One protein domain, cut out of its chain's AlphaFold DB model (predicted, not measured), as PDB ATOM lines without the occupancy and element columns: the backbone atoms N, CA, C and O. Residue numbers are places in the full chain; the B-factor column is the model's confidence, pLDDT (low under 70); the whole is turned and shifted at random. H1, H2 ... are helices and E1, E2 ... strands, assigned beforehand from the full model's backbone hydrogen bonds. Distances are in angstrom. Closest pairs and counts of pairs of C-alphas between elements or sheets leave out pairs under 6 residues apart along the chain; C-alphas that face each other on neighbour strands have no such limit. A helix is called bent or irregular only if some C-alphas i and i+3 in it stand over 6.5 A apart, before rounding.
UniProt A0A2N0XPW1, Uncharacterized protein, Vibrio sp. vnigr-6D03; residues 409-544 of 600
ATOM      1  N   ARG A 409     -12.011 -48.780  22.171       90.19
ATOM      2  CA  ARG A 409     -11.974 -47.325  22.004       90.19
ATOM      3  C   ARG A 409     -13.372 -46.733  22.186       90.19
ATOM      4  O   ARG A 409     -14.242 -47.008  21.355       90.19
ATOM      5  N   PRO A 410     -13.607 -45.938  23.245       87.94
ATOM      6  CA  PRO A 410     -14.794 -45.099  23.352       87.94
ATOM      7  C   PRO A 410     -14.955 -44.201  22.129       87.94
ATOM      8  O   PRO A 410     -13.978 -43.608  21.677       87.94
ATOM      9  N   LEU A 411     -16.180 -44.112  21.617       84.69
ATOM     10  CA  LEU A 411     -16.624 -43.121  20.641       84.69
ATOM     11  C   LEU A 411     -17.657 -42.184  21.307       84.69
ATOM     12  O   LEU A 411     -17.724 -42.070  22.534       84.69
ATOM     13  N   GLU A 412     -18.486 -41.507  20.511       78.75
ATOM     14  CA  GLU A 412     -19.593 -40.688  21.015       78.75
ATOM     15  C   GLU A 412     -20.784 -41.500  21.485       78.75
ATOM     16  O   GLU A 412     -20.999 -42.633  21.071       78.75
ATOM     17  N   ASN A 413     -21.661 -40.833  22.238       82.50
ATOM     18  CA  ASN A 413     -23.034 -41.271  22.463       82.50
ATOM     19  C   ASN A 413     -23.156 -42.661  23.111       82.50
ATOM     20  O   ASN A 413     -24.223 -43.269  23.063       82.50
ATOM     21  N   GLY A 414     -22.099 -43.124  23.781       85.19
ATOM     22  CA  GLY A 414     -22.027 -44.449  24.391       85.19
ATOM     23  C   GLY A 414     -21.630 -45.576  23.435       85.19
ATOM     24  O   GLY A 414     -21.676 -46.739  23.838       85.19
ATOM     25  N   ASP A 415     -21.237 -45.265  22.199       90.56
ATOM     26  CA  ASP A 415     -20.639 -46.233  21.285       90.56
ATOM     27  C   ASP A 415     -19.208 -46.559  21.727       90.56
ATOM     28  O   ASP A 415     -18.439 -45.683  22.122       90.56
ATOM     29  N   ILE A 416     -18.832 -47.837  21.660       93.00
ATOM     30  CA  ILE A 416     -17.478 -48.297  21.983       93.00
ATOM     31  C   ILE A 416     -17.036 -49.303  20.933       93.00
ATOM     32  O   ILE A 416     -17.664 -50.351  20.776       93.00
ATOM     33  N   LEU A 417     -15.923 -49.029  20.255       94.44
ATOM     34  CA  LEU A 417     -15.268 -50.029  19.419       94.44
ATOM     35  C   LEU A 417     -14.668 -51.110  20.315       94.44
ATOM     36  O   LEU A 417     -13.927 -50.812  21.248       94.44
ATOM     37  N   VAL A 418     -14.966 -52.369  20.018       96.31
ATOM     38  CA  VAL A 418     -14.389 -53.541  20.681       96.31
ATOM     39  C   VAL A 418     -13.673 -54.367  19.625       96.31
ATOM     40  O   VAL A 418     -14.310 -54.823  18.671       96.31
ATOM     41  N   ASN A 419     -12.363 -54.570  19.796       94.81
ATOM     42  CA  ASN A 419     -11.561 -55.374  18.878       94.81
ATOM     43  C   ASN A 419     -12.155 -56.778  18.734       94.81
ATOM     44  O   ASN A 419     -12.283 -57.514  19.715       94.81
ATOM     45  N   ASP A 420     -12.469 -57.156  17.501       95.25
ATOM     46  CA  ASP A 420     -13.091 -58.430  17.171       95.25
ATOM     47  C   ASP A 420     -12.244 -59.166  16.131       95.25
ATOM     48  O   ASP A 420     -11.996 -58.661  15.037       95.25
ATOM     49  N   GLU A 421     -11.790 -60.377  16.464       94.50
ATOM     50  CA  GLU A 421     -10.913 -61.143  15.573       94.50
ATOM     51  C   GLU A 421     -11.603 -61.531  14.259       94.50
ATOM     52  O   GLU A 421     -10.938 -61.653  13.233       94.50
ATOM     53  N   ALA A 422     -12.933 -61.683  14.237       95.62
ATOM     54  CA  ALA A 422     -13.640 -61.934  12.984       95.62
ATOM     55  C   ALA A 422     -13.621 -60.694  12.077       95.62
ATOM     56  O   ALA A 422     -13.455 -60.817  10.862       95.62
ATOM     57  N   GLU A 423     -13.741 -59.498  12.655       97.56
ATOM     58  CA  GLU A 423     -13.616 -58.249  11.902       97.56
ATOM     59  C   GLU A 423     -12.170 -57.999  11.458       97.56
ATOM     60  O   GLU A 423     -11.945 -57.617  10.306       97.56
ATOM     61  N   ASN A 424     -11.177 -58.314  12.301       96.94
ATOM     62  CA  ASN A 424      -9.763 -58.286  11.912       96.94
ATOM     63  C   ASN A 424      -9.518 -59.138  10.658       96.94
ATOM     64  O   ASN A 424      -8.889 -58.676   9.709       96.94
ATOM     65  N   GLN A 425     -10.053 -60.363  10.614       97.56
ATOM     66  CA  GLN A 425      -9.906 -61.259   9.461       97.56
ATOM     67  C   GLN A 425     -10.536 -60.693   8.181       97.56
ATOM     68  O   GLN A 425      -9.953 -60.832   7.098       97.56
ATOM     69  N   LYS A 426     -11.702 -60.039   8.280       97.94
ATOM     70  CA  LYS A 426     -12.347 -59.371   7.136       97.94
ATOM     71  C   LYS A 426     -11.481 -58.229   6.612       97.94
ATOM     72  O   LYS A 426     -11.209 -58.183   5.411       97.94
ATOM     73  N   LEU A 427     -10.994 -57.368   7.505       98.00
ATOM     74  CA  LEU A 427     -10.168 -56.225   7.123       98.00
ATOM     75  C   LEU A 427      -8.819 -56.662   6.543       98.00
ATOM     76  O   LEU A 427      -8.395 -56.132   5.521       98.00
ATOM     77  N   LEU A 428      -8.174 -57.680   7.115       97.44
ATOM     78  CA  LEU A 428      -6.943 -58.260   6.563       97.44
ATOM     79  C   LEU A 428      -7.172 -58.860   5.168       97.44
ATOM     80  O   LEU A 428      -6.344 -58.695   4.274       97.44
ATOM     81  N   SER A 429      -8.323 -59.501   4.947       97.31
ATOM     82  CA  SER A 429      -8.704 -60.027   3.629       97.31
ATOM     83  C   SER A 429      -8.946 -58.917   2.599       97.31
ATOM     84  O   SER A 429      -8.644 -59.098   1.418       97.31
ATOM     85  N   GLN A 430      -9.470 -57.764   3.024       96.75
ATOM     86  CA  GLN A 430      -9.563 -56.559   2.196       96.75
ATOM     87  C   GLN A 430      -8.175 -55.970   1.920       96.75
ATOM     88  O   GLN A 430      -7.847 -55.724   0.762       96.75
ATOM     89  N   ALA A 431      -7.333 -55.827   2.946       96.62
ATOM     90  CA  ALA A 431      -5.970 -55.312   2.829       96.62
ATOM     91  C   ALA A 431      -5.119 -56.135   1.851       96.62
ATOM     92  O   ALA A 431      -4.366 -55.571   1.064       96.62
ATOM     93  N   LEU A 432      -5.292 -57.461   1.797       96.88
ATOM     94  CA  LEU A 432      -4.601 -58.320   0.824       96.88
ATOM     95  C   LEU A 432      -4.856 -57.917  -0.642       96.88
ATOM     96  O   LEU A 432      -4.017 -58.196  -1.498       96.88
ATOM     97  N   ARG A 433      -5.975 -57.241  -0.938       95.88
ATOM     98  CA  ARG A 433      -6.295 -56.709  -2.278       95.88
ATOM     99  C   ARG A 433      -5.531 -55.425  -2.604       95.88
ATOM    100  O   ARG A 433      -5.388 -55.096  -3.776       95.88
ATOM    101  N   PHE A 434      -5.060 -54.710  -1.584       95.25
ATOM    102  CA  PHE A 434      -4.263 -53.491  -1.719       95.25
ATOM    103  C   PHE A 434      -2.759 -53.739  -1.645       95.25
ATOM    104  O   PHE A 434      -1.995 -52.833  -1.965       95.25
ATOM    105  N   ALA A 435      -2.330 -54.936  -1.232       92.44
ATOM    106  CA  ALA A 435      -0.918 -55.281  -1.113       92.44
ATOM    107  C   ALA A 435      -0.206 -55.146  -2.466       92.44
ATOM    108  O   ALA A 435      -0.504 -55.886  -3.408       92.44
ATOM    109  N   ALA A 436       0.749 -54.216  -2.536       91.25
ATOM    110  CA  ALA A 436       1.522 -53.938  -3.743       91.25
ATOM    111  C   ALA A 436       2.770 -54.827  -3.843       91.25
ATOM    112  O   ALA A 436       3.322 -55.001  -4.927       91.25
ATOM    113  N   THR A 437       3.215 -55.394  -2.716       87.94
ATOM    114  CA  THR A 437       4.437 -56.203  -2.628       87.94
ATOM    115  C   THR A 437       4.194 -57.558  -1.964       87.94
ATOM    116  O   THR A 437       3.280 -57.725  -1.149       87.94
ATOM    117  N   ASP A 438       5.060 -58.529  -2.261       84.75
ATOM    118  CA  ASP A 438       5.030 -59.848  -1.617       84.75
ATOM    119  C   ASP A 438       5.339 -59.773  -0.118       84.75
ATOM    120  O   ASP A 438       4.792 -60.547   0.667       84.75
ATOM    121  N   VAL A 439       6.161 -58.803   0.301       83.44
ATOM    122  CA  VAL A 439       6.464 -58.553   1.718       83.44
ATOM    123  C   VAL A 439       5.201 -58.132   2.465       83.44
ATOM    124  O   VAL A 439       4.863 -58.737   3.482       83.44
ATOM    125  N   GLU A 440       4.458 -57.150   1.943       85.06
ATOM    126  CA  GLU A 440       3.189 -56.727   2.544       85.06
ATOM    127  C   GLU A 440       2.181 -57.874   2.586       85.06
ATOM    128  O   GLU A 440       1.515 -58.084   3.601       85.06
ATOM    129  N   ARG A 441       2.086 -58.647   1.500       91.56
ATOM    130  CA  ARG A 441       1.195 -59.805   1.421       91.56
ATOM    131  C   ARG A 441       1.557 -60.873   2.452       91.56
ATOM    132  O   ARG A 441       0.665 -61.420   3.099       91.56
ATOM    133  N   SER A 442       2.845 -61.162   2.628       87.50
ATOM    134  CA  SER A 442       3.328 -62.116   3.631       87.50
ATOM    135  C   SER A 442       2.986 -61.656   5.047       87.50
ATOM    136  O   SER A 442       2.451 -62.442   5.826       87.50
ATOM    137  N   GLN A 443       3.222 -60.380   5.368       85.50
ATOM    138  CA  GLN A 443       2.885 -59.802   6.674       85.50
ATOM    139  C   GLN A 443       1.385 -59.903   6.975       85.50
ATOM    140  O   GLN A 443       0.999 -60.345   8.057       85.50
ATOM    141  N   LEU A 444       0.535 -59.547   6.007       92.06
ATOM    142  CA  LEU A 444      -0.922 -59.633   6.145       92.06
ATOM    143  C   LEU A 444      -1.399 -61.075   6.347       92.06
ATOM    144  O   LEU A 444      -2.257 -61.323   7.190       92.06
ATOM    145  N   ASN A 445      -0.828 -62.036   5.614       93.06
ATOM    146  CA  ASN A 445      -1.143 -63.454   5.794       93.06
ATOM    147  C   ASN A 445      -0.726 -63.969   7.179       93.06
ATOM    148  O   ASN A 445      -1.462 -64.743   7.792       93.06
ATOM    149  N   ASP A 446       0.419 -63.522   7.700       90.38
ATOM    150  CA  ASP A 446       0.847 -63.875   9.053       90.38
ATOM    151  C   ASP A 446      -0.065 -63.273  10.127       90.38
ATOM    152  O   ASP A 446      -0.427 -63.978  11.071       90.38
ATOM    153  N   MET A 447      -0.483 -62.011   9.973       91.12
ATOM    154  CA  MET A 447      -1.483 -61.384  10.846       91.12
ATOM    155  C   MET A 447      -2.831 -62.111  10.778       91.12
ATOM    156  O   MET A 447      -3.474 -62.320  11.805       91.12
ATOM    157  N   LEU A 448      -3.247 -62.547   9.585       94.12
ATOM    158  CA  LEU A 448      -4.502 -63.272   9.382       94.12
ATOM    159  C   LEU A 448      -4.484 -64.621  10.098       94.12
ATOM    160  O   LEU A 448      -5.448 -64.984  10.769       94.12
ATOM    161  N   GLU A 449      -3.369 -65.340  10.005       92.56
ATOM    162  CA  GLU A 449      -3.198 -66.609  10.701       92.56
ATOM    163  C   GLU A 449      -3.185 -66.437  12.225       92.56
ATOM    164  O   GLU A 449      -3.836 -67.191  12.948       92.56
ATOM    165  N   GLN A 450      -2.502 -65.411  12.734       90.19
ATOM    166  CA  GLN A 450      -2.540 -65.106  14.165       90.19
ATOM    167  C   GLN A 450      -3.931 -64.696  14.648       90.19
ATOM    168  O   GLN A 450      -4.346 -65.128  15.724       90.19
ATOM    169  N   SER A 451      -4.670 -63.913  13.863       93.25
ATOM    170  CA  SER A 451      -6.043 -63.531  14.198       93.25
ATOM    171  C   SER A 451      -6.955 -64.760  14.321       93.25
ATOM    172  O   SER A 451      -7.714 -64.871  15.285       93.25
ATOM    173  N   ARG A 452      -6.806 -65.762  13.439       92.50
ATOM    174  CA  ARG A 452      -7.519 -67.051  13.555       92.50
ATOM    175  C   ARG A 452      -7.179 -67.798  14.842       92.50
ATOM    176  O   ARG A 452      -8.074 -68.298  15.518       92.50
ATOM    177  N   ILE A 453      -5.900 -67.842  15.219       88.50
ATOM    178  CA  ILE A 453      -5.460 -68.477  16.473       88.50
ATOM    179  C   ILE A 453      -6.053 -67.756  17.693       88.50
ATOM    180  O   ILE A 453      -6.461 -68.396  18.666       88.50
ATOM    181  N   LYS A 454      -6.114 -66.421  17.655       87.44
ATOM    182  CA  LYS A 454      -6.620 -65.589  18.755       87.44
ATOM    183  C   LYS A 454      -8.130 -65.584  18.884       87.44
ATOM    184  O   LYS A 454      -8.622 -65.433  20.006       87.44
ATOM    185  N   GLN A 455      -8.851 -65.799  17.788       89.94
ATOM    186  CA  GLN A 455     -10.308 -65.902  17.789       89.94
ATOM    187  C   GLN A 455     -10.795 -66.955  18.791       89.94
ATOM    188  O   GLN A 455     -11.766 -66.721  19.509       89.94
ATOM    189  N   GLU A 456     -10.066 -68.069  18.915       83.94
ATOM    190  CA  GLU A 456     -10.386 -69.130  19.869       83.94
ATOM    191  C   GLU A 456     -10.348 -68.652  21.325       83.94
ATOM    192  O   GLU A 456     -11.200 -69.036  22.113       83.94
ATOM    193  N   SER A 457      -9.397 -67.795  21.704       80.25
ATOM    194  CA  SER A 457      -9.403 -67.174  23.038       80.25
ATOM    195  C   SER A 457     -10.447 -66.061  23.153       80.25
ATOM    196  O   SER A 457     -11.146 -65.976  24.161       80.25
ATOM    197  N   ALA A 458     -10.583 -65.230  22.116       86.88
ATOM    198  CA  ALA A 458     -11.459 -64.064  22.122       86.88
ATOM    199  C   ALA A 458     -12.945 -64.419  22.225       86.88
ATOM    200  O   ALA A 458     -13.701 -63.668  22.848       86.88
ATOM    201  N   LYS A 459     -13.366 -65.578  21.694       87.62
ATOM    202  CA  LYS A 459     -14.762 -66.041  21.770       87.62
ATOM    203  C   LYS A 459     -15.266 -66.227  23.205       87.62
ATOM    204  O   LYS A 459     -16.473 -66.203  23.420       87.62
ATOM    205  N   HIS A 460     -14.365 -66.417  24.171       86.94
ATOM    206  CA  HIS A 460     -14.734 -66.627  25.568       86.94
ATOM    207  C   HIS A 460     -14.976 -65.311  26.314       86.94
ATOM    208  O   HIS A 460     -15.940 -65.219  27.068       86.94
ATOM    209  N   TYR A 461     -14.136 -64.291  26.107       89.69
ATOM    210  CA  TYR A 461     -14.228 -63.036  26.865       89.69
ATOM    211  C   TYR A 461     -14.979 -61.920  26.127       89.69
ATOM    212  O   TYR A 461     -15.654 -61.117  26.763       89.69
ATOM    213  N   THR A 462     -14.933 -61.871  24.791       93.12
ATOM    214  CA  THR A 462     -15.561 -60.783  24.016       93.12
ATOM    215  C   THR A 462     -17.075 -60.689  24.247       93.12
ATOM    216  O   THR A 462     -17.569 -59.578  24.443       93.12
ATOM    217  N   PRO A 463     -17.846 -61.799  24.283       93.75
ATOM    218  CA  PRO A 463     -19.275 -61.726  24.589       93.75
ATOM    219  C   PRO A 463     -19.561 -61.182  25.992       93.75
ATOM    220  O   PRO A 463     -20.524 -60.438  26.161       93.75
ATOM    221  N   LEU A 464     -18.713 -61.515  26.973       94.19
ATOM    222  CA  LEU A 464     -18.842 -61.039  28.351       94.19
ATOM    223  C   LEU A 464     -18.569 -59.538  28.440       94.19
ATOM    224  O   LEU A 464     -19.393 -58.819  28.990       94.19
ATOM    225  N   ILE A 465     -17.492 -59.052  27.809       95.56
ATOM    226  CA  ILE A 465     -17.207 -57.611  27.698       95.56
ATOM    227  C   ILE A 465     -18.427 -56.886  27.118       95.56
ATOM    228  O   ILE A 465     -18.958 -55.969  27.736       95.56
ATOM    229  N   LYS A 466     -18.941 -57.338  25.965       97.44
ATOM    230  CA  LYS A 466     -20.108 -56.711  25.320       97.44
ATOM    231  C   LYS A 466     -21.363 -56.756  26.198       97.44
ATOM    232  O   LYS A 466     -22.167 -55.829  26.146       97.44
ATOM    233  N   ALA A 467     -21.559 -57.821  26.976       96.44
ATOM    234  CA  ALA A 467     -22.680 -57.924  27.903       96.44
ATOM    235  C   ALA A 467     -22.560 -56.914  29.055       96.44
ATOM    236  O   ALA A 467     -23.528 -56.211  29.326       96.44
ATOM    237  N   GLU A 468     -21.387 -56.794  29.682       96.44
ATOM    238  CA  GLU A 468     -21.143 -55.822  30.759       96.44
ATOM    239  C   GLU A 468     -21.293 -54.373  30.279       96.44
ATOM    240  O   GLU A 468     -21.936 -53.573  30.952       96.44
ATOM    241  N   LEU A 469     -20.795 -54.048  29.081       97.00
ATOM    242  CA  LEU A 469     -20.981 -52.720  28.484       97.00
ATOM    243  C   LEU A 469     -22.475 -52.397  28.294       97.00
ATOM    244  O   LEU A 469     -22.949 -51.338  28.704       97.00
ATOM    245  N   ARG A 470     -23.254 -53.342  27.752       97.50
ATOM    246  CA  ARG A 470     -24.703 -53.156  27.547       97.50
ATOM    247  C   ARG A 470     -25.491 -53.004  28.846       97.50
ATOM    248  O   ARG A 470     -26.515 -52.327  28.834       97.50
ATOM    249  N   LYS A 471     -25.043 -53.594  29.964       96.00
ATOM    250  CA  LYS A 471     -25.726 -53.456  31.268       96.00
ATOM    251  C   LYS A 471     -25.806 -52.006  31.739       96.00
ATOM    252  O   LYS A 471     -26.780 -51.655  32.398       96.00
ATOM    253  N   ILE A 472     -24.821 -51.181  31.387       94.06
ATOM    254  CA  ILE A 472     -24.811 -49.748  31.717       94.06
ATOM    255  C   ILE A 472     -25.311 -48.868  30.558       94.06
ATOM    256  O   ILE A 472     -25.187 -47.648  30.594       94.06
ATOM    257  N   GLY A 473     -25.911 -49.483  29.534       94.19
ATOM    258  CA  GLY A 473     -26.541 -48.800  28.405       94.19
ATOM    259  C   GLY A 473     -25.622 -48.502  27.221       94.19
ATOM    260  O   GLY A 473     -26.093 -47.901  26.261       94.19
ATOM    261  N   LEU A 474     -24.354 -48.923  27.249       94.31
ATOM    262  CA  LEU A 474     -23.412 -48.688  26.151       94.31
ATOM    263  C   LEU A 474     -23.701 -49.574  24.938       94.31
ATOM    264  O   LEU A 474     -24.245 -50.679  25.057       94.31
ATOM    265  N   ASN A 475     -23.260 -49.112  23.770       95.50
ATOM    266  CA  ASN A 475     -23.389 -49.815  22.505       95.50
ATOM    267  C   ASN A 475     -22.018 -50.318  22.010       95.50
ATOM    268  O   ASN A 475     -21.262 -49.584  21.372       95.50
ATOM    269  N   PRO A 476     -21.659 -51.582  22.292       96.94
ATOM    270  CA  PRO A 476     -20.411 -52.137  21.796       96.94
ATOM    271  C   PRO A 476     -20.499 -52.490  20.305       96.94
ATOM    272  O   PRO A 476     -21.306 -53.335  19.899       96.94
ATOM    273  N   ILE A 477     -19.592 -51.922  19.515       95.88
ATOM    274  CA  ILE A 477     -19.433 -52.135  18.076       95.88
ATOM    275  C   ILE A 477     -18.244 -53.076  17.853       95.88
ATOM    276  O   ILE A 477     -17.110 -52.756  18.206       95.88
ATOM    277  N   SER A 478     -18.483 -54.251  17.260       96.50
ATOM    278  CA  SER A 478     -17.388 -55.101  16.766       96.50
ATOM    279  C   SER A 478     -16.591 -54.336  15.715       96.50
ATOM    280  O   SER A 478     -17.164 -53.925  14.710       96.50
ATOM    281  N   SER A 479     -15.286 -54.184  15.920       96.12
ATOM    282  CA  SER A 479     -14.427 -53.466  14.980       96.12
ATOM    283  C   SER A 479     -13.092 -54.175  14.803       96.12
ATOM    284  O   SER A 479     -12.563 -54.727  15.772       96.12
ATOM    285  N   PRO A 480     -12.509 -54.144  13.593       95.75
ATOM    286  CA  PRO A 480     -11.103 -54.443  13.442       95.75
ATOM    287  C   PRO A 480     -10.280 -53.338  14.114       95.75
ATOM    288  O   PRO A 480     -10.691 -52.175  14.123       95.75
ATOM    289  N   GLY A 481      -9.117 -53.674  14.666       90.81
ATOM    290  CA  GLY A 481      -8.257 -52.636  15.237       90.81
ATOM    291  C   GLY A 481      -6.932 -53.094  15.816       90.81
ATOM    292  O   GLY A 481      -6.046 -52.264  15.965       90.81
ATOM    293  N   VAL A 482      -6.738 -54.380  16.111       90.19
ATOM    294  CA  VAL A 482      -5.453 -54.871  16.625       90.19
ATOM    295  C   VAL A 482      -4.986 -56.076  15.844       90.19
ATOM    296  O   VAL A 482      -5.617 -57.129  15.860       90.19
ATOM    297  N   PHE A 483      -3.833 -55.930  15.211       89.69
ATOM    298  CA  PHE A 483      -3.249 -56.915  14.319       89.69
ATOM    299  C   PHE A 483      -1.862 -57.261  14.825       89.69
ATOM    300  O   PHE A 483      -1.038 -56.383  15.060       89.69
ATOM    301  N   GLU A 484      -1.591 -58.547  14.992       85.12
ATOM    302  CA  GLU A 484      -0.295 -59.027  15.459       85.12
ATOM    303  C   GLU A 484       0.098 -60.214  14.579       85.12
ATOM    304  O   GLU A 484      -0.707 -61.117  14.377       85.12
ATOM    305  N   GLY A 485       1.305 -60.205  14.027       79.44
ATOM    306  CA  GLY A 485       1.901 -61.296  13.264       79.44
ATOM    307  C   GLY A 485       2.684 -62.262  14.158       79.44
ATOM    308  O   GLY A 485       2.848 -62.051  15.358       79.44
ATOM    309  N   LYS A 486       3.195 -63.349  13.567       71.44
ATOM    310  CA  LYS A 486       3.922 -64.416  14.292       71.44
ATOM    311  C   LYS A 486       5.190 -63.935  14.998       71.44
ATOM    312  O   LYS A 486       5.587 -64.528  15.996       71.44
ATOM    313  N   SER A 487       5.831 -62.894  14.474       59.47
ATOM    314  CA  SER A 487       6.972 -62.249  15.112       59.47
ATOM    315  C   SER A 487       6.614 -60.806  15.431       59.47
ATOM    316  O   SER A 487       6.803 -59.914  14.610       59.47
ATOM    317  N   ALA A 488       6.125 -60.583  16.650       50.34
ATOM    318  CA  ALA A 488       5.988 -59.250  17.238       50.34
ATOM    319  C   ALA A 488       7.314 -58.460  17.234       50.34
ATOM    320  O   ALA A 488       7.310 -57.237  17.290       50.34
ATOM    321  N   VAL A 489       8.443 -59.172  17.147       40.12
ATOM    322  CA  VAL A 489       9.806 -58.625  17.112       40.12
ATOM    323  C   VAL A 489      10.182 -58.123  15.713       40.12
ATOM    324  O   VAL A 489      11.117 -57.341  15.572       40.12
ATOM    325  N   GLN A 490       9.477 -58.554  14.658       42.81
ATOM    326  CA  GLN A 490       9.721 -58.011  13.329       42.81
ATOM    327  C   GLN A 490       9.059 -56.637  13.175       42.81
ATOM    328  O   GLN A 490       7.901 -56.448  13.557       42.81
ATOM    329  N   PRO A 491       9.754 -55.680  12.551       40.78
ATOM    330  CA  PRO A 491       9.173 -54.398  12.211       40.78
ATOM    331  C   PRO A 491       7.865 -54.508  11.421       40.78
ATOM    332  O   PRO A 491       7.830 -55.107  10.348       40.78
ATOM    333  N   GLY A 492       6.796 -53.887  11.924       49.34
ATOM    334  CA  GLY A 492       5.459 -53.983  11.325       49.34
ATOM    335  C   GLY A 492       4.699 -55.265  11.685       49.34
ATOM    336  O   GLY A 492       3.626 -55.497  11.140       49.34
ATOM    337  N   GLY A 493       5.227 -56.081  12.602       57.50
ATOM    338  CA  GLY A 493       4.575 -57.278  13.130       57.50
ATOM    339  C   GLY A 493       3.439 -56.994  14.113       57.50
ATOM    340  O   GLY A 493       2.736 -57.926  14.479       57.50
ATOM    341  N   ILE A 494       3.228 -55.744  14.534       71.88
ATOM    342  CA  ILE A 494       2.075 -55.319  15.335       71.88
ATOM    343  C   ILE A 494       1.537 -54.003  14.771       71.88
ATOM    344  O   ILE A 494       2.307 -53.099  14.451       71.88
ATOM    345  N   ALA A 495       0.217 -53.900  14.671       82.56
ATOM    346  CA  ALA A 495      -0.509 -52.660  14.451       82.56
ATOM    347  C   ALA A 495      -1.653 -52.591  15.466       82.56
ATOM    348  O   ALA A 495      -2.553 -53.430  15.444       82.56
ATOM    349  N   ASN A 496      -1.608 -51.610  16.363       85.69
ATOM    350  CA  ASN A 496      -2.669 -51.363  17.329       85.69
ATOM    351  C   ASN A 496      -3.342 -50.033  17.004       85.69
ATOM    352  O   ASN A 496      -2.881 -48.975  17.426       85.69
ATOM    353  N   PHE A 497      -4.422 -50.108  16.239       88.81
ATOM    354  CA  PHE A 497      -5.254 -48.962  15.921       88.81
ATOM    355  C   PHE A 497      -6.322 -48.664  16.971       88.81
ATOM    356  O   PHE A 497      -6.994 -47.648  16.857       88.81
ATOM    357  N   MET A 498      -6.501 -49.520  17.981       86.12
ATOM    358  CA  MET A 498      -7.395 -49.226  19.106       86.12
ATOM    359  C   MET A 498      -6.769 -48.216  20.063       86.12
ATOM    360  O   MET A 498      -7.504 -47.446  20.669       86.12
ATOM    361  N   ASN A 499      -5.436 -48.188  20.166       79.12
ATOM    362  CA  ASN A 499      -4.719 -47.125  20.860       79.12
ATOM    363  C   ASN A 499      -4.705 -45.854  19.988       79.12
ATOM    364  O   ASN A 499      -3.875 -45.710  19.088       79.12
ATOM    365  N   SER A 500      -5.705 -44.998  20.195       79.94
ATOM    366  CA  SER A 500      -6.027 -43.871  19.323       79.94
ATOM    367  C   SER A 500      -6.629 -42.702  20.090       79.94
ATOM    368  O   SER A 500      -7.294 -42.887  21.105       79.94
ATOM    369  N   VAL A 501      -6.536 -41.508  19.526       77.75
ATOM    370  CA  VAL A 501      -7.199 -40.304  20.034       77.75
ATOM    371  C   VAL A 501      -8.286 -39.891  19.052       77.75
ATOM    372  O   VAL A 501      -8.081 -39.923  17.839       77.75
ATOM    373  N   LEU A 502      -9.446 -39.501  19.576       76.44
ATOM    374  CA  LEU A 502     -10.521 -38.932  18.775       76.44
ATOM    375  C   LEU A 502     -10.584 -37.425  18.979       76.44
ATOM    376  O   LEU A 502     -10.668 -36.956  20.117       76.44
ATOM    377  N   VAL A 503     -10.591 -36.695  17.871       74.12
ATOM    378  CA  VAL A 503     -10.675 -35.233  17.856       74.12
ATOM    379  C   VAL A 503     -11.735 -34.816  16.850       74.12
ATOM    380  O   VAL A 503     -11.871 -35.437  15.802       74.12
ATOM    381  N   GLU A 504     -12.481 -33.763  17.137       73.38
ATOM    382  CA  GLU A 504     -13.319 -33.082  16.161       73.38
ATOM    383  C   GLU A 504     -12.759 -31.682  15.905       73.38
ATOM    384  O   GLU A 504     -12.497 -30.930  16.839       73.38
ATOM    385  N   SER A 505     -12.564 -31.328  14.635       70.00
ATOM    386  CA  SER A 505     -12.118 -29.995  14.224       70.00
ATOM    387  C   SER A 505     -12.889 -29.544  12.995       70.00
ATOM    388  O   SER A 505     -12.992 -30.277  12.015       70.00
ATOM    389  N   ASN A 506     -13.470 -28.341  13.051       72.69
ATOM    390  CA  ASN A 506     -14.274 -27.759  11.969       72.69
ATOM    391  C   ASN A 506     -15.401 -28.685  11.453       72.69
ATOM    392  O   ASN A 506     -15.681 -28.730  10.256       72.69
ATOM    393  N   GLY A 507     -16.039 -29.445  12.354       76.19
ATOM    394  CA  GLY A 507     -17.089 -30.419  12.023       76.19
ATOM    395  C   GLY A 507     -16.579 -31.721  11.392       76.19
ATOM    396  O   GLY A 507     -17.379 -32.570  10.997       76.19
ATOM    397  N   GLN A 508     -15.259 -31.896  11.287       81.69
ATOM    398  CA  GLN A 508     -14.622 -33.117  10.820       81.69
ATOM    399  C   GLN A 508     -14.138 -33.959  12.002       81.69
ATOM    400  O   GLN A 508     -13.401 -33.479  12.861       81.69
ATOM    401  N   LYS A 509     -14.515 -35.241  12.015       86.44
ATOM    402  CA  LYS A 509     -14.105 -36.204  13.042       86.44
ATOM    403  C   LYS A 509     -12.820 -36.898  12.618       86.44
ATOM    404  O   LYS A 509     -12.779 -37.567  11.588       86.44
ATOM    405  N   LEU A 510     -11.782 -36.746  13.423       85.81
ATOM    406  CA  LEU A 510     -10.446 -37.271  13.210       85.81
ATOM    407  C   LEU A 510     -10.192 -38.460  14.140       85.81
ATOM    408  O   LEU A 510     -10.389 -38.373  15.352       85.81
ATOM    409  N   TYR A 511      -9.718 -39.559  13.558       88.19
ATOM    410  CA  TYR A 511      -9.234 -40.737  14.274       88.19
ATOM    411  C   TYR A 511      -7.708 -40.775  14.184       88.19
ATOM    412  O   TYR A 511      -7.146 -41.162  13.156       88.19
ATOM    413  N   LEU A 512      -7.029 -40.329  15.239       85.12
ATOM    414  CA  LEU A 512      -5.571 -40.250  15.302       85.12
ATOM    415  C   LEU A 512      -5.025 -41.556  15.864       85.12
ATOM    416  O   LEU A 512      -5.376 -41.940  16.976       85.12
ATOM    417  N   THR A 513      -4.190 -42.263  15.112       83.88
ATOM    418  CA  THR A 513      -3.784 -43.616  15.498       83.88
ATOM    419  C   THR A 513      -2.388 -43.991  15.026       83.88
ATOM    420  O   THR A 513      -1.774 -43.310  14.204       83.88
ATOM    421  N   ASN A 514      -1.892 -45.109  15.553       74.38
ATOM    422  CA  ASN A 514      -0.565 -45.645  15.297       74.38
ATOM    423  C   ASN A 514      -0.322 -45.861  13.814       74.38
ATOM    424  O   ASN A 514      -1.124 -46.526  13.155       74.38
ATOM    425  N   HIS A 515       0.817 -45.406  13.299       74.19
ATOM    426  CA  HIS A 515       1.240 -45.797  11.965       74.19
ATOM    427  C   HIS A 515       1.522 -47.307  11.895       74.19
ATOM    428  O   HIS A 515       2.379 -47.845  12.599       74.19
ATOM    429  N   ALA A 516       0.841 -48.000  10.978       75.31
ATOM    430  CA  ALA A 516       1.232 -49.339  10.552       75.31
ATOM    431  C   ALA A 516       2.090 -49.268   9.288       75.31
ATOM    432  O   ALA A 516       1.710 -48.651   8.295       75.31
ATOM    433  N   ARG A 517       3.210 -49.991   9.279       73.19
ATOM    434  CA  ARG A 517       4.121 -50.018   8.118       73.19
ATOM    435  C   ARG A 517       3.498 -50.582   6.857       73.19
ATOM    436  O   ARG A 517       3.894 -50.222   5.755       73.19
ATOM    437  N   ASN A 518       2.567 -51.511   7.028       85.06
ATOM    438  CA  ASN A 518       1.881 -52.137   5.918       85.06
ATOM    439  C   ASN A 518       0.882 -51.130   5.330       85.06
ATOM    440  O   ASN A 518      -0.145 -50.829   5.944       85.06
ATOM    441  N   SER A 519       1.207 -50.574   4.162       88.94
ATOM    442  CA  SER A 519       0.420 -49.498   3.550       88.94
ATOM    443  C   SER A 519      -0.970 -49.985   3.138       88.94
ATOM    444  O   SER A 519      -1.963 -49.275   3.298       88.94
ATOM    445  N   ALA A 520      -1.059 -51.244   2.712       91.81
ATOM    446  CA  ALA A 520      -2.307 -51.909   2.384       91.81
ATOM    447  C   ALA A 520      -3.239 -52.061   3.600       91.81
ATOM    448  O   ALA A 520      -4.443 -51.821   3.483       91.81
ATOM    449  N   LEU A 521      -2.690 -52.393   4.777       93.56
ATOM    450  CA  LEU A 521      -3.437 -52.423   6.039       93.56
ATOM    451  C   LEU A 521      -3.959 -51.032   6.412       93.56
ATOM    452  O   LEU A 521      -5.132 -50.894   6.756       93.56
ATOM    453  N   ARG A 522      -3.108 -50.002   6.309       92.31
ATOM    454  CA  ARG A 522      -3.496 -48.609   6.579       92.31
ATOM    455  C   ARG A 522      -4.644 -48.159   5.686       92.31
ATOM    456  O   ARG A 522      -5.626 -47.622   6.193       92.31
ATOM    457  N   LYS A 523      -4.551 -48.441   4.386       94.44
ATOM    458  CA  LYS A 523      -5.597 -48.109   3.418       94.44
ATOM    459  C   LYS A 523      -6.919 -48.808   3.741       94.44
ATOM    460  O   LYS A 523      -7.957 -48.155   3.778       94.44
ATOM    461  N   ALA A 524      -6.890 -50.112   4.021       96.69
ATOM    462  CA  ALA A 524      -8.097 -50.849   4.394       96.69
ATOM    463  C   ALA A 524      -8.732 -50.305   5.687       96.69
ATOM    464  O   ALA A 524      -9.952 -50.191   5.776       96.69
ATOM    465  N   PHE A 525      -7.915 -49.917   6.671       95.75
ATOM    466  CA  PHE A 525      -8.403 -49.305   7.907       95.75
ATOM    467  C   PHE A 525      -8.973 -47.897   7.704       95.75
ATOM    468  O   PHE A 525     -10.017 -47.584   8.266       95.75
ATOM    469  N   GLN A 526      -8.356 -47.070   6.857       95.69
ATOM    470  CA  GLN A 526      -8.915 -45.775   6.451       95.69
ATOM    471  C   GLN A 526     -10.292 -45.922   5.798       95.69
ATOM    472  O   GLN A 526     -11.214 -45.193   6.150       95.69
ATOM    473  N   GLU A 527     -10.449 -46.878   4.879       96.31
ATOM    474  CA  GLU A 527     -11.745 -47.154   4.246       96.31
ATOM    475  C   GLU A 527     -12.790 -47.612   5.275       96.31
ATOM    476  O   GLU A 527     -13.922 -47.136   5.244       96.31
ATOM    477  N   HIS A 528     -12.406 -48.475   6.225       95.75
ATOM    478  CA  HIS A 528     -13.283 -48.923   7.315       95.75
ATOM    479  C   HIS A 528     -13.753 -47.764   8.205       95.75
ATOM    480  O   HIS A 528     -14.946 -47.617   8.459       95.75
ATOM    481  N   MET A 529     -12.833 -46.907   8.650       94.62
ATOM    482  CA  MET A 529     -13.161 -45.776   9.525       94.62
ATOM    483  C   MET A 529     -13.950 -44.673   8.810       94.62
ATOM    484  O   MET A 529     -14.808 -44.044   9.427       94.62
ATOM    485  N   SER A 530     -13.738 -44.491   7.503       94.56
ATOM    486  CA  SER A 530     -14.520 -43.559   6.681       94.56
ATOM    487  C   SER A 530     -16.006 -43.934   6.641       94.56
ATOM    488  O   SER A 530     -16.869 -43.064   6.753       94.56
ATOM    489  N   VAL A 531     -16.330 -45.235   6.603       93.38
ATOM    490  CA  VAL A 531     -17.720 -45.723   6.720       93.38
ATOM    491  C   VAL A 531     -18.338 -45.365   8.076       93.38
ATOM    492  O   VAL A 531     -19.542 -45.127   8.156       93.38
ATOM    493  N   LEU A 532     -17.523 -45.279   9.130       90.25
ATOM    494  CA  LEU A 532     -17.938 -44.837  10.466       90.25
ATOM    495  C   LEU A 532     -17.960 -43.305  10.618       90.25
ATOM    496  O   LEU A 532     -18.258 -42.806  11.701       90.25
ATOM    497  N   GLY A 533     -17.668 -42.553   9.553       91.75
ATOM    498  CA  GLY A 533     -17.691 -41.090   9.552       91.75
ATOM    499  C   GLY A 533     -16.429 -40.429  10.107       91.75
ATOM    500  O   GLY A 533     -16.480 -39.252  10.456       91.75
ATOM    501  N   PHE A 534     -15.312 -41.157  10.189       90.38
ATOM    502  CA  PHE A 534     -14.029 -40.627  10.652       90.38
ATOM    503  C   PHE A 534     -13.024 -40.482   9.507       90.38
ATOM    504  O   PHE A 534     -12.861 -41.380   8.680       90.38
ATOM    505  N   GLU A 535     -12.271 -39.382   9.501       92.25
ATOM    506  CA  GLU A 535     -11.009 -39.303   8.774       92.25
ATOM    507  C   GLU A 535      -9.879 -39.841   9.662       92.25
ATOM    508  O   GLU A 535      -9.574 -39.295  10.721       92.25
ATOM    509  N   THR A 536      -9.213 -40.903   9.215       91.31
ATOM    510  CA  THR A 536      -8.082 -41.479   9.951       91.31
ATOM    511  C   THR A 536      -6.769 -40.787   9.604       91.31
ATOM    512  O   THR A 536      -6.355 -40.777   8.438       91.31
ATOM    513  N   LYS A 537      -6.057 -40.305  10.627       87.38
ATOM    514  CA  LYS A 537      -4.672 -39.826  10.530       87.38
ATOM    515  C   LYS A 537      -3.740 -40.806  11.235       87.38
ATOM    516  O   LYS A 537      -3.943 -41.153  12.396       87.38
ATOM    517  N   PHE A 538      -2.708 -41.244  10.522       85.19
ATOM    518  CA  PHE A 538      -1.663 -42.088  11.087       85.19
ATOM    519  C   PHE A 538      -0.504 -41.214  11.552       85.19
ATOM    520  O   PHE A 538       0.057 -40.480  10.746       85.19
ATOM    521  N   LEU A 539      -0.155 -41.309  12.831       78.81
ATOM    522  CA  LEU A 539       0.972 -40.588  13.414       78.81
ATOM    523  C   LEU A 539       2.256 -41.414  13.263       78.81
ATOM    524  O   LEU A 539       2.251 -42.619  13.525       78.81
ATOM    525  N   GLY A 540       3.341 -40.767  12.843       70.81
ATOM    526  CA  GLY A 540       4.635 -41.367  12.525       70.81
ATOM    527  C   GLY A 540       4.848 -41.688  11.035       70.81
ATOM    528  O   GLY A 540       5.667 -42.553  10.726       70.81
ATOM    529  N   ASP A 541       4.106 -41.059  10.111       60.81
ATOM    530  CA  ASP A 541       4.119 -41.386   8.664       60.81
ATOM    531  C   ASP A 541       5.259 -40.689   7.889       60.81
ATOM    532  O   ASP A 541       5.657 -41.136   6.813       60.81
ATOM    533  N   SER A 542       5.809 -39.596   8.424       41.56
ATOM    534  CA  SER A 542       6.577 -38.614   7.648       41.56
ATOM    535  C   SER A 542       8.074 -38.896   7.436       41.56
ATOM    536  O   SER A 542       8.729 -38.097   6.768       41.56
ATOM    537  N   THR A 543       8.684 -39.998   7.905       38.38
ATOM    538  CA  THR A 543      10.056 -40.368   7.457       38.38
ATOM    539  C   THR A 543      10.489 -41.799   7.839       38.38
ATOM    540  O   THR A 543      10.038 -42.351   8.844       38.38
ATOM    541  N   PRO A 544      11.436 -42.421   7.096       31.31
ATOM    542  CA  PRO A 544      12.090 -43.662   7.498       31.31
ATOM    543  C   PRO A 544      12.995 -43.367   8.703       31.31
ATOM    544  O   PRO A 544      14.113 -42.888   8.531       31.31
TER     545      PRO A 544
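This is residues 409 to 544 of the 600 residues of an uncharacterized protein of Vibrio sp. vnigr-6D03 (UniProt A0A2N0XPW1). A long bent helix, H2, bows round one side of the domain, with H1 and two small two-stranded sheets, E1 with E2 and E3 with E4, along its inner side. Beyond them H3 covers one face of a twisted three-stranded sheet. The printed part has 136 residues with three named helices and seven named strands, in the order E1 H1 H2 E2 E3 E4 E5 E6 H3 E7; the class is mixed, helices and strands. The larger sheet runs E5 E6 E7 and is mixed; E1 and E2 are parallel, E3 and E4 antiparallel. The whole is compact, with a radius of gyration of the C-alphas of 15.1 A and spans of 45 by 41 by 24 A.

E6, residues 508 to 514, is the inner strand between the edge strands E5, residues 500 to 505, and E7, residues 535 to 539. E5 and E6 form an antiparallel hairpin, with N 501 and O 512 within hydrogen-bond range at 2.8 A; E6 and E7 are parallel, with N 511 and O 535 at 2.9 A. H3, residues 519 to 531, is on one face of this sheet at a height of 8.3 A, making two layers, and lies over E7; the closest C-alphas are those of Gln 526 and Thr 536, 5.6 A apart. E6, H3 and E7 form a strand-helix-strand unit, parallel neighbours with a helix between, its crossover right-handed. H1, residues 421 to 431, touches H3 at a steep tilt of 66 degrees, closest at C-alphas Ala 431 and Leu 521, 5.0 A. H2, residues 438 to 471, assigned as one helix by its hydrogen bonds, is bent, C-alphas 460 and 463 being 6.8 A apart; its arms H2a, residues 438 to 460, and H2b, residues 463 to 471, stand at 67 degrees, a steep tilt. H1 and H2a form a helical hairpin, opposite ways at a shallow tilt of 15 degrees, closest at C-alphas Glu 421 and Gln 455, 5.3 A. E3, residues 482 to 484, and E4, residues 494 to 496, form a hairpin, with N 483 and O 495 at 2.8 A; the closest C-alphas of H2a and E3, Met 447 and Glu 484, are 5.3 A apart. E1, residues 415 to 419, and E2, residues 475 to 479, have N 418 and O 477 at 2.8 A, and with H1 and H2 between form another such unit. Every O i to N i+4 pair is within hydrogen-bond range in H1, H2b and H3, and 16 of 19 in H2a.

E1 begins at C-alpha 415 (-20.639, -46.233, 21.285). H2a, 34.3 A long, begins at C-alpha 438 (5.030, -59.848, -1.617) and has a kink of 36 degrees near residue 454. E6 is 19.4 A long and H3 18.8 A. E7 ends at C-alpha 539 (0.972, -40.588, 13.414).

The two C-alphas farthest apart, those of Asp 438 and Ile 472, are 45.9 A apart. The printed part has no cut and no long link. Residues 487 to 493 and 541 to 544 have pLDDT under 70.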